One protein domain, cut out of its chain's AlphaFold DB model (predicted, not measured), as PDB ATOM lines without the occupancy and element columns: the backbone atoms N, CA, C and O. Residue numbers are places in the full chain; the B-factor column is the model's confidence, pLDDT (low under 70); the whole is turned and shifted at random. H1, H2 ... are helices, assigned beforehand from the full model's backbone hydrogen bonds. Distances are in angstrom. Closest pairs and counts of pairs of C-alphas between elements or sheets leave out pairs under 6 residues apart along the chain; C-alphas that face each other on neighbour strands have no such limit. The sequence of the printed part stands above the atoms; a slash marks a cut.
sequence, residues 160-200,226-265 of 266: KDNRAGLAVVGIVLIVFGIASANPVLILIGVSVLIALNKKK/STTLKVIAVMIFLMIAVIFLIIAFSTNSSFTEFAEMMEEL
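AT A GLANCE: This is residues 160 to 200 and 226 to 265 of the 266 residues of an uncharacterized protein of Ruminococcus sp (UniProt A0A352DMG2). One long helix, H3, runs nearly the whole length of a rod-shaped outline, and a shorter helical hairpin, H1 and H2 side by side, lies along the first part of it with a gap between them. Residues 249 to 265, of which 249 to 263 belong to H3, stand free and stick out beyond the hairpin. The printed part has 81 residues with three named helices, in the order H1, H2, H3, and no named strand; the class is all helix. It is only just loose, close to extended, with a radius of gyration of the C-alphas of 17.5 A, and the C-alphas span 62 by 24 by 17 A.

IN THESE COORDINATES: The longest helix is H3, residues 226 to 263, 56.0 A from first to last C-alpha; it begins at C-alpha 226, at (-2.816, 21.405, -46.069), and ends at C-alpha 263, at (45.810, 49.139, -44.541). H1 is residues 160 to 179, 29.5 A long, and its first C-alpha, that of Lys 160, is at (-8.721, 36.399, -43.073). H2 is residues 183 to 198, 22.6 A long.

HOW THE PARTS SIT: H3 touches no helix. It is apart from H1 and apart from H2, with no C-alpha of the one within 8 A of the other. Residues 226 to 233, 235 to 240 and 249 to 265 stand free, with no C-alpha 8 or more residues away along the chain within 10 A. H1 and H2 touch, with 33 pairs of C-alphas within 8 A; the closest C-alphas are those of Gly 170 and Gly 189, 4.2 A apart. The two stand at a shallow tilt of 23 degrees and run opposite ways, a helical hairpin, with their centres 8.9 A apart. In H1, H2 and H3 every O i to N i+4 pair is within hydrogen-bond range.

THE WHOLE: The two C-alphas farthest apart are those of Lys 200 and Leu 265, 61.9 A. Without the stretches that stand free, the body has 50 residues and spans 38 by 19 by 12 A. The link from H1 to H2 is tight, with 3 residues between them. The link from H2 to H3 runs across the cut: residues 201 to 225 are not printed, and C-alphas 200 and 226 are 21.3 A apart. The mean pLDDT of the printed part is 77.0; 23 residues are under 70, residues 252 to 265 among them.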
ATOM      1  N   LYS A 160      -9.254  35.040 -43.282       56.81
ATOM      2  CA  LYS A 160      -8.721  36.399 -43.073       56.81
ATOM      3  C   LYS A 160      -7.324  36.373 -42.466       56.81
ATOM      4  O   LYS A 160      -6.430  37.024 -43.013       56.81
ATOM      5  N   ASP A 161      -7.106  35.555 -41.445       57.94
ATOM      6  CA  ASP A 161      -5.831  35.523 -40.716       57.94
ATOM      7  C   ASP A 161      -4.699  34.939 -41.577       57.94
ATOM      8  O   ASP A 161      -3.578  35.450 -41.613       57.94
ATOM      9  N   ASN A 162      -5.029  33.961 -42.423       68.94
ATOM     10  CA  ASN A 162      -4.085  33.370 -43.372       68.94
ATOM     11  C   ASN A 162      -3.645  34.329 -44.500       68.94
ATOM     12  O   ASN A 162      -2.567  34.158 -45.073       68.94
ATOM     13  N   ARG A 163      -4.461  35.337 -44.851       74.56
ATOM     14  CA  ARG A 163      -4.081  36.353 -45.854       74.56
ATOM     15  C   ARG A 163      -3.117  37.379 -45.270       74.56
ATOM     16  O   ARG A 163      -2.187  37.778 -45.967       74.56
ATOM     17  N   ALA A 164      -3.328  37.776 -44.014       77.06
ATOM     18  CA  ALA A 164      -2.437  38.697 -43.317       77.06
ATOM     19  C   ALA A 164      -1.035  38.086 -43.156       77.06
ATOM     20  O   ALA A 164      -0.051  38.724 -43.526       77.06
ATOM     21  N   GLY A 165      -0.950  36.818 -42.735       77.81
ATOM     22  CA  GLY A 165       0.329  36.113 -42.594       77.81
ATOM     23  C   GLY A 165       1.125  36.022 -43.902       77.81
ATOM     24  O   GLY A 165       2.311  36.346 -43.933       77.81
ATOM     25  N   LEU A 166       0.475  35.664 -45.017       83.38
ATOM     26  CA  LEU A 166       1.159  35.555 -46.313       83.38
ATOM     27  C   LEU A 166       1.628  36.924 -46.852       83.38
ATOM     28  O   LEU A 166       2.655  36.996 -47.525       83.38
ATOM     29  N   ALA A 167       0.908  38.010 -46.543       84.19
ATOM     30  CA  ALA A 167       1.304  39.364 -46.938       84.19
ATOM     31  C   ALA A 167       2.574  39.820 -46.210       84.19
ATOM     32  O   ALA A 167       3.479  40.366 -46.840       84.19
ATOM     33  N   VAL A 168       2.665  39.542 -44.904       88.56
ATOM     34  CA  VAL A 168       3.850  39.855 -44.093       88.56
ATOM     35  C   VAL A 168       5.082  39.135 -44.644       88.56
ATOM     36  O   VAL A 168       6.111  39.771 -44.852       88.56
ATOM     37  N   VAL A 169       4.963  37.846 -44.984       86.12
ATOM     38  CA  VAL A 169       6.065  37.075 -45.592       86.12
ATOM     39  C   VAL A 169       6.525  37.692 -46.919       86.12
ATOM     40  O   VAL A 169       7.726  37.832 -47.148       86.12
ATOM     41  N   GLY A 170       5.588  38.110 -47.778       91.25
ATOM     42  CA  GLY A 170       5.909  38.775 -49.045       91.25
ATOM     43  C   GLY A 170       6.681  40.088 -48.861       91.25
ATOM     44  O   GLY A 170       7.634  40.341 -49.594       91.25
ATOM     45  N   ILE A 171       6.320  40.896 -47.860       91.56
ATOM     46  CA  ILE A 171       7.014  42.158 -47.549       91.56
ATOM     47  C   ILE A 171       8.424  41.889 -47.010       91.56
ATOM     48  O   ILE A 171       9.377  42.511 -47.476       91.56
ATOM     49  N   VAL A 172       8.575  40.935 -46.085       89.94
ATOM     50  CA  VAL A 172       9.883  40.557 -45.513       89.94
ATOM     51  C   VAL A 172      10.853  40.108 -46.608       89.94
ATOM     52  O   VAL A 172      12.005  40.534 -46.624       89.94
ATOM     53  N   LEU A 173      10.373  39.314 -47.568       89.00
ATOM     54  CA  LEU A 173      11.142  38.876 -48.735       89.00
ATOM     55  C   LEU A 173      11.664  40.035 -49.591       89.00
ATOM     56  O   LEU A 173      12.816  40.009 -50.022       89.00
ATOM     57  N   ILE A 174      10.835  41.055 -49.824       92.06
ATOM     58  CA  ILE A 174      11.226  42.235 -50.606       92.06
ATOM     59  C   ILE A 174      12.274  43.046 -49.851       92.06
ATOM     60  O   ILE A 174      13.297  43.398 -50.432       92.06
ATOM     61  N   VAL A 175      12.049  43.314 -48.561       91.00
ATOM     62  CA  VAL A 175      12.988  44.083 -47.729       91.00
ATOM     63  C   VAL A 175      14.346  43.383 -47.667       91.00
ATOM     64  O   VAL A 175      15.374  44.019 -47.890       91.00
ATOM     65  N   PHE A 176      14.355  42.067 -47.448       86.50
ATOM     66  CA  PHE A 176      15.587  41.285 -47.410       86.50
ATOM     67  C   PHE A 176      16.271  41.209 -48.783       86.50
ATOM     68  O   PHE A 176      17.494  41.321 -48.876       86.50
ATOM     69  N   GLY A 177      15.497  41.083 -49.865       93.06
ATOM     70  CA  GLY A 177      16.019  41.130 -51.231       93.06
ATOM     71  C   GLY A 177      16.674  42.468 -51.577       93.06
ATOM     72  O   GLY A 177      17.728  42.481 -52.205       93.06
ATOM     73  N   ILE A 178      16.104  43.585 -51.117       89.75
ATOM     74  CA  ILE A 178      16.695  44.921 -51.282       89.75
ATOM     75  C   ILE A 178      17.985  45.041 -50.463       89.75
ATOM     76  O   ILE A 178      19.006  45.456 -51.005       89.75
ATOM     77  N   ALA A 179      17.964  44.636 -49.189       86.19
ATOM     78  CA  ALA A 179      19.128  44.717 -48.304       86.19
ATOM     79  C   ALA A 179      20.318  43.875 -48.799       86.19
ATOM     80  O   ALA A 179      21.465  44.280 -48.655       86.19
ATOM     81  N   SER A 180      20.042  42.718 -49.407       85.12
ATOM     82  CA  SER A 180      21.058  41.809 -49.955       85.12
ATOM     83  C   SER A 180      21.394  42.057 -51.432       85.12
ATOM     84  O   SER A 180      22.150  41.279 -52.012       85.12
ATOM     85  N   ALA A 181      20.817  43.091 -52.060       90.31
ATOM     86  CA  ALA A 181      20.913  43.349 -53.501       90.31
ATOM     87  C   ALA A 181      20.591  42.115 -54.379       90.31
ATOM     88  O   ALA A 181      21.120  41.960 -55.480       90.31
ATOM     89  N   ASN A 182      19.712  41.227 -53.902       88.81
ATOM     90  CA  ASN A 182      19.364  39.984 -54.578       88.81
ATOM     91  C   ASN A 182      18.017  40.122 -55.318       88.81
ATOM     92  O   ASN A 182      16.950  40.048 -54.693       88.81
ATOM     93  N   PRO A 183      18.024  40.263 -56.659       81.25
ATOM     94  CA  PRO A 183      16.808  40.496 -57.436       81.25
ATOM     95  C   PRO A 183      15.838  39.308 -57.404       81.25
ATOM     96  O   PRO A 183      14.634  39.499 -57.576       81.25
ATOM     97  N   VAL A 184      16.321  38.087 -57.142       89.06
ATOM     98  CA  VAL A 184      15.476  36.884 -57.084       89.06
ATOM     99  C   VAL A 184      14.507  36.964 -55.904       89.06
ATOM    100  O   VAL A 184      13.316  36.697 -56.061       89.06
ATOM    101  N   LEU A 185      14.986  37.399 -54.736       85.38
ATOM    102  CA  LEU A 185      14.160  37.545 -53.532       85.38
ATOM    103  C   LEU A 185      13.092  38.633 -53.692       85.38
ATOM    104  O   LEU A 185      11.944  38.441 -53.282       85.38
ATOM    105  N   ILE A 186      13.445  39.730 -54.368       90.00
ATOM    106  CA  ILE A 186      12.513  40.813 -54.698       90.00
ATOM    107  C   ILE A 186      11.393  40.284 -55.604       90.00
ATOM    108  O   ILE A 186      10.214  40.486 -55.310       90.00
ATOM    109  N   LEU A 187      11.735  39.547 -56.668       88.19
ATOM    110  CA  LEU A 187      10.751  38.982 -57.599       88.19
ATOM    111  C   LEU A 187       9.801  37.988 -56.917       88.19
ATOM    112  O   LEU A 187       8.593  38.020 -57.177       88.19
ATOM    113  N   ILE A 188      10.302  37.137 -56.015       90.00
ATOM    114  CA  ILE A 188       9.463  36.187 -55.266       90.00
ATOM    115  C   ILE A 188       8.489  36.937 -54.352       90.00
ATOM    116  O   ILE A 188       7.286  36.668 -54.394       90.00
ATOM    117  N   GLY A 189       8.969  37.905 -53.566       91.19
ATOM    118  CA  GLY A 189       8.107  38.677 -52.668       91.19
ATOM    119  C   GLY A 189       7.016  39.447 -53.420       91.19
ATOM    120  O   GLY A 189       5.842  39.401 -53.042       91.19
ATOM    121  N   VAL A 190       7.361  40.052 -54.562       90.88
ATOM    122  CA  VAL A 190       6.390  40.711 -55.455       90.88
ATOM    123  C   VAL A 190       5.359  39.712 -55.994       90.88
ATOM    124  O   VAL A 190       4.162  40.005 -55.995       90.88
ATOM    125  N   SER A 191       5.780  38.508 -56.386       88.69
ATOM    126  CA  SER A 191       4.881  37.451 -56.881       88.69
ATOM    127  C   SER A 191       3.850  37.024 -55.828       88.69
ATOM    128  O   SER A 191       2.668  36.856 -56.144       88.69
ATOM    129  N   VAL A 192       4.275  36.904 -54.565       90.62
ATOM    130  CA  VAL A 192       3.394  36.587 -53.427       90.62
ATOM    131  C   VAL A 192       2.354  37.693 -53.215       90.62
ATOM    132  O   VAL A 192       1.162  37.400 -53.073       90.62
ATOM    133  N   LEU A 193       2.765  38.964 -53.267       89.56
ATOM    134  CA  LEU A 193       1.848  40.103 -53.140       89.56
ATOM    135  C   LEU A 193       0.848  40.183 -54.306       89.56
ATOM    136  O   LEU A 193      -0.338  40.441 -54.085       89.56
ATOM    137  N   ILE A 194       1.283  39.897 -55.538       89.38
ATOM    138  CA  ILE A 194       0.395  39.843 -56.712       89.38
ATOM    139  C   ILE A 194      -0.643  38.723 -56.560       89.38
ATOM    140  O   ILE A 194      -1.833  38.941 -56.816       89.38
ATOM    141  N   ALA A 195      -0.223  37.535 -56.117       84.06
ATOM    142  CA  ALA A 195      -1.121  36.402 -55.899       84.06
ATOM    143  C   ALA A 195      -2.183  36.707 -54.828       84.06
ATOM    144  O   ALA A 195      -3.358  36.361 -54.991       84.06
ATOM    145  N   LEU A 196      -1.795  37.416 -53.764       84.06
ATOM    146  CA  LEU A 196      -2.716  37.893 -52.734       84.06
ATOM    147  C   LEU A 196      -3.724  38.907 -53.277       84.06
ATOM    148  O   LEU A 196      -4.913  38.817 -52.955       84.06
ATOM    149  N   ASN A 197      -3.280  39.826 -54.138       79.31
ATOM    150  CA  ASN A 197      -4.149  40.855 -54.700       79.31
ATOM    151  C   ASN A 197      -5.158  40.276 -55.714       79.31
ATOM    152  O   ASN A 197      -6.312  40.704 -55.757       79.31
ATOM    153  N   LYS A 198      -4.786  39.223 -56.461       72.56
ATOM    154  CA  LYS A 198      -5.707  38.514 -57.375       72.56
ATOM    155  C   LYS A 198      -6.862  37.798 -56.660       72.56
ATOM    156  O   LYS A 198      -7.923  37.615 -57.255       72.56
ATOM    157  N   LYS A 199      -6.723  37.438 -55.378       55.34
ATOM    158  CA  LYS A 199      -7.743  36.673 -54.628       55.34
ATOM    159  C   LYS A 199      -8.933  37.514 -54.126       55.34
ATOM    160  O   LYS A 199      -9.745  37.012 -53.342       55.34
ATOM    161  N   LYS A 200      -9.056  38.786 -54.532       53.75
ATOM    162  CA  LYS A 200     -10.239  39.626 -54.245       53.75
ATOM    163  C   LYS A 200     -11.406  39.426 -55.224       53.75
ATOM    164  O   LYS A 200     -12.523  39.748 -54.845       53.75
ATOM    165  N   SER A 226      -3.242  20.170 -45.388       54.69
ATOM    166  CA  SER A 226      -2.816  21.405 -46.069       54.69
ATOM    167  C   SER A 226      -2.178  22.423 -45.116       54.69
ATOM    168  O   SER A 226      -1.332  23.218 -45.531       54.69
ATOM    169  N   THR A 227      -2.566  22.422 -43.840       64.12
ATOM    170  CA  THR A 227      -2.014  23.322 -42.815       64.12
ATOM    171  C   THR A 227      -0.617  22.902 -42.370       64.12
ATOM    172  O   THR A 227       0.271  23.749 -42.302       64.12
ATOM    173  N   THR A 228      -0.386  21.607 -42.150       71.12
ATOM    174  CA  THR A 228       0.932  21.089 -41.742       71.12
ATOM    175  C   THR A 228       1.988  21.306 -42.824       71.12
ATOM    176  O   THR A 228       3.085  21.772 -42.522       71.12
ATOM    177  N   LEU A 229       1.642  21.098 -44.101       72.38
ATOM    178  CA  LEU A 229       2.554  21.354 -45.222       72.38
ATOM    179  C   LEU A 229       2.967  22.834 -45.325       72.38
ATOM    180  O   LEU A 229       4.125  23.136 -45.609       72.38
ATOM    181  N   LYS A 230       2.042  23.770 -45.062       67.19
ATOM    182  CA  LYS A 230       2.339  25.214 -45.068       67.19
ATOM    183  C   LYS A 230       3.288  25.606 -43.940       67.19
ATOM    184  O   LYS A 230       4.200  26.388 -44.180       67.19
ATOM    185  N   VAL A 231       3.101  25.053 -42.739       72.56
ATOM    186  CA  VAL A 231       3.993  25.306 -41.595       72.56
ATOM    187  C   VAL A 231       5.400  24.786 -41.886       72.56
ATOM    188  O   VAL A 231       6.367  25.521 -41.707       72.56
ATOM    189  N   ILE A 232       5.516  23.569 -42.426       76.88
ATOM    190  CA  ILE A 232       6.808  22.987 -42.818       76.88
ATOM    191  C   ILE A 232       7.505  23.863 -43.868       76.88
ATOM    192  O   ILE A 232       8.684  24.174 -43.722       76.88
ATOM    193  N   ALA A 233       6.776  24.321 -44.889       68.81
ATOM    194  CA  ALA A 233       7.332  25.201 -45.916       68.81
ATOM    195  C   ALA A 233       7.857  26.526 -45.335       68.81
ATOM    196  O   ALA A 233       8.926  26.988 -45.733       68.81
ATOM    197  N   VAL A 234       7.146  27.114 -44.363       76.12
ATOM    198  CA  VAL A 234       7.591  28.331 -43.661       76.12
ATOM    199  C   VAL A 234       8.850  28.068 -42.831       76.12
ATOM    200  O   VAL A 234       9.776  28.876 -42.875       76.12
ATOM    201  N   MET A 235       8.928  26.941 -42.116       79.06
ATOM    202  CA  MET A 235      10.122  26.603 -41.326       79.06
ATOM    203  C   MET A 235      11.353  26.364 -42.205       79.06
ATOM    204  O   MET A 235      12.425  26.883 -41.898       79.06
ATOM    205  N   ILE A 236      11.202  25.648 -43.325       82.50
ATOM    206  CA  ILE A 236      12.292  25.442 -44.296       82.50
ATOM    207  C   ILE A 236      12.766  26.787 -44.847       82.50
ATOM    208  O   ILE A 236      13.967  27.044 -44.917       82.50
ATOM    209  N   PHE A 237      11.828  27.667 -45.202       79.00
ATOM    210  CA  PHE A 237      12.155  28.993 -45.707       79.00
ATOM    211  C   PHE A 237      12.941  29.828 -44.679       79.00
ATOM    212  O   PHE A 237      13.961  30.425 -45.026       79.00
ATOM    213  N   LEU A 238      12.519  29.821 -43.410       79.12
ATOM    214  CA  LEU A 238      13.227  30.502 -42.321       79.12
ATOM    215  C   LEU A 238      14.640  29.944 -42.112       79.12
ATOM    216  O   LEU A 238      15.581  30.723 -41.982       79.12
ATOM    217  N   MET A 239      14.813  28.619 -42.138       84.94
ATOM    218  CA  MET A 239      16.141  28.008 -42.027       84.94
ATOM    219  C   MET A 239      17.070  28.443 -43.164       84.94
ATOM    220  O   MET A 239      18.218  28.798 -42.907       84.94
ATOM    221  N   ILE A 240      16.577  28.473 -44.406       81.00
ATOM    222  CA  ILE A 240      17.365  28.930 -45.561       81.00
ATOM    223  C   ILE A 240      17.761  30.403 -45.397       81.00
ATOM    224  O   ILE A 240      18.915  30.747 -45.643       81.00
ATOM    225  N   ALA A 241      16.844  31.263 -44.946       74.94
ATOM    226  CA  ALA A 241      17.131  32.680 -44.719       74.94
ATOM    227  C   ALA A 241      18.209  32.892 -43.643       74.94
ATOM    228  O   ALA A 241      19.112  33.705 -43.836       74.94
ATOM    229  N   VAL A 242      18.157  32.131 -42.543       81.50
ATOM    230  CA  VAL A 242      19.175  32.175 -41.479       81.50
ATOM    231  C   VAL A 242      20.531  31.703 -41.997       81.50
ATOM    232  O   VAL A 242      21.530  32.379 -41.769       81.50
ATOM    233  N   ILE A 243      20.580  30.594 -42.742       84.62
ATOM    234  CA  ILE A 243      21.827  30.108 -43.353       84.62
ATOM    235  C   ILE A 243      22.408  31.173 -44.287       84.62
ATOM    236  O   ILE A 243      23.603  31.452 -44.237       84.62
ATOM    237  N   PHE A 244      21.567  31.810 -45.102       77.88
ATOM    238  CA  PHE A 244      22.005  32.861 -46.015       77.88
ATOM    239  C   PHE A 244      22.548  34.087 -45.269       77.88
ATOM    240  O   PHE A 244      23.570  34.638 -45.667       77.88
ATOM    241  N   LEU A 245      21.907  34.483 -44.164       78.25
ATOM    242  CA  LEU A 245      22.387  35.539 -43.268       78.25
ATOM    243  C   LEU A 245      23.744  35.195 -42.653       78.25
ATOM    244  O   LEU A 245      24.632  36.041 -42.658       78.25
ATOM    245  N   ILE A 246      23.921  33.964 -42.167       75.56
ATOM    246  CA  ILE A 246      25.194  33.498 -41.600       75.56
ATOM    247  C   ILE A 246      26.296  33.554 -42.661       75.56
ATOM    248  O   ILE A 246      27.373  34.080 -42.389       75.56
ATOM    249  N   ILE A 247      26.020  33.075 -43.879       77.25
ATOM    250  CA  ILE A 247      26.979  33.125 -44.988       77.25
ATOM    251  C   ILE A 247      27.328  34.581 -45.313       77.25
ATOM    252  O   ILE A 247      28.507  34.922 -45.318       77.25
ATOM    253  N   ALA A 248      26.329  35.448 -45.496       71.38
ATOM    254  CA  ALA A 248      26.540  36.863 -45.799       71.38
ATOM    255  C   ALA A 248      27.347  37.586 -44.706       71.38
ATOM    256  O   ALA A 248      28.218  38.404 -45.008       71.38
ATOM    257  N   PHE A 249      27.094  37.267 -43.434       76.44
ATOM    258  CA  PHE A 249      27.841  37.831 -42.312       76.44
ATOM    259  C   PHE A 249      29.288  37.324 -42.290       76.44
ATOM    260  O   PHE A 249      30.211  38.124 -42.163       76.44
ATOM    261  N   SER A 250      29.495  36.022 -42.516       72.25
ATOM    262  CA  SER A 250      30.832  35.410 -42.564       72.25
ATOM    263  C   SER A 250      31.693  35.923 -43.723       72.25
ATOM    264  O   SER A 250      32.911  36.042 -43.588       72.25
ATOM    265  N   THR A 251      31.074  36.277 -44.853       73.19
ATOM    266  CA  THR A 251      31.777  36.878 -45.994       73.19
ATOM    267  C   THR A 251      32.117  38.349 -45.761       73.19
ATOM    268  O   THR A 251      33.116  38.826 -46.287       73.19
ATOM    269  N   ASN A 252      31.328  39.072 -44.958       67.06
ATOM    270  CA  ASN A 252      31.613  40.474 -44.634       67.06
ATOM    271  C   ASN A 252      32.705  40.617 -43.563       67.06
ATOM    272  O   ASN A 252      33.554  41.502 -43.678       67.06
ATOM    273  N   SER A 253      32.737  39.743 -42.551       62.91
ATOM    274  CA  SER A 253      33.780  39.786 -41.513       62.91
ATOM    275  C   SER A 253      35.170  39.471 -42.077       62.91
ATOM    276  O   SER A 253      36.133  40.160 -41.759       62.91
ATOM    277  N   SER A 254      35.260  38.506 -42.996       61.56
ATOM    278  CA  SER A 254      36.524  38.134 -43.649       61.56
ATOM    279  C   SER A 254      37.058  39.208 -44.605       61.56
ATOM    280  O   SER A 254      38.270  39.335 -44.758       61.56
ATOM    281  N   PHE A 255      36.187  40.021 -45.212       56.69
ATOM    282  CA  PHE A 255      36.630  41.161 -46.022       56.69
ATOM    283  C   PHE A 255      37.112  42.335 -45.159       56.69
ATOM    284  O   PHE A 255      38.026  43.048 -45.562       56.69
ATOM    285  N   THR A 256      36.528  42.525 -43.972       58.41
ATOM    286  CA  THR A 256      36.876  43.638 -43.071       58.41
ATOM    287  C   THR A 256      38.240  43.416 -42.409       58.41
ATOM    288  O   THR A 256      39.065  44.322 -42.423       58.41
ATOM    289  N   GLU A 257      38.540  42.197 -41.944       65.44
ATOM    290  CA  GLU A 257      39.870  41.855 -41.402       65.44
ATOM    291  C   GLU A 257      40.971  41.903 -42.474       65.44
ATOM    292  O   GLU A 257      42.092  42.327 -42.205       65.44
ATOM    293  N   PHE A 258      40.663  41.505 -43.713       61.56
ATOM    294  CA  PHE A 258      41.614  41.630 -44.819       61.56
ATOM    295  C   PHE A 258      41.827  43.093 -45.236       61.56
ATOM    296  O   PHE A 258      42.927  43.451 -45.647       61.56
ATOM    297  N   ALA A 259      40.801  43.944 -45.125       62.31
ATOM    298  CA  ALA A 259      40.922  45.376 -45.381       62.31
ATOM    299  C   ALA A 259      41.789  46.076 -44.320       62.31
ATOM    300  O   ALA A 259      42.664  46.845 -44.705       62.31
ATOM    301  N   GLU A 260      41.621  45.755 -43.030       64.50
ATOM    302  CA  GLU A 260      42.512  46.251 -41.962       64.50
ATOM    303  C   GLU A 260      43.953  45.732 -42.135       64.50
ATOM    304  O   GLU A 260      44.896  46.508 -42.010       64.50
ATOM    305  N   MET A 261      44.152  44.464 -42.525       64.19
ATOM    306  CA  MET A 261      45.501  43.949 -42.832       64.19
ATOM    307  C   MET A 261      46.131  44.569 -44.088       64.19
ATOM    308  O   MET A 261      47.354  44.641 -44.175       64.19
ATOM    309  N   MET A 262      45.334  44.981 -45.079       69.94
ATOM    310  CA  MET A 262      45.835  45.678 -46.272       69.94
ATOM    311  C   MET A 262      46.161  47.150 -45.986       69.94
ATOM    312  O   MET A 262      47.052  47.685 -46.636       69.94
ATOM    313  N   GLU A 263      45.481  47.787 -45.026       63.28
ATOM    314  CA  GLU A 263      45.810  49.139 -44.541       63.28
ATOM    315  C   GLU A 263      47.098  49.148 -43.699       63.28
ATOM    316  O   GLU A 263      47.854  50.107 -43.758       63.28
ATOM    317  N   GLU A 264      47.405  48.060 -42.986       55.25
ATOM    318  CA  GLU A 264      48.689  47.889 -42.283       55.25
ATOM    319  C   GLU A 264      49.869  47.530 -43.214       55.25
ATOM    320  O   GLU A 264      51.021  47.510 -42.769       55.25
ATOM    321  N   LEU A 265      49.596  47.210 -44.487       55.91
ATOM    322  CA  LEU A 265      50.610  46.862 -45.492       55.91
ATOM    323  C   LEU A 265      50.989  48.025 -46.433       55.91
ATOM    324  O   LEU A 265      51.867  47.830 -47.280       55.91
TER     325      LEU A 265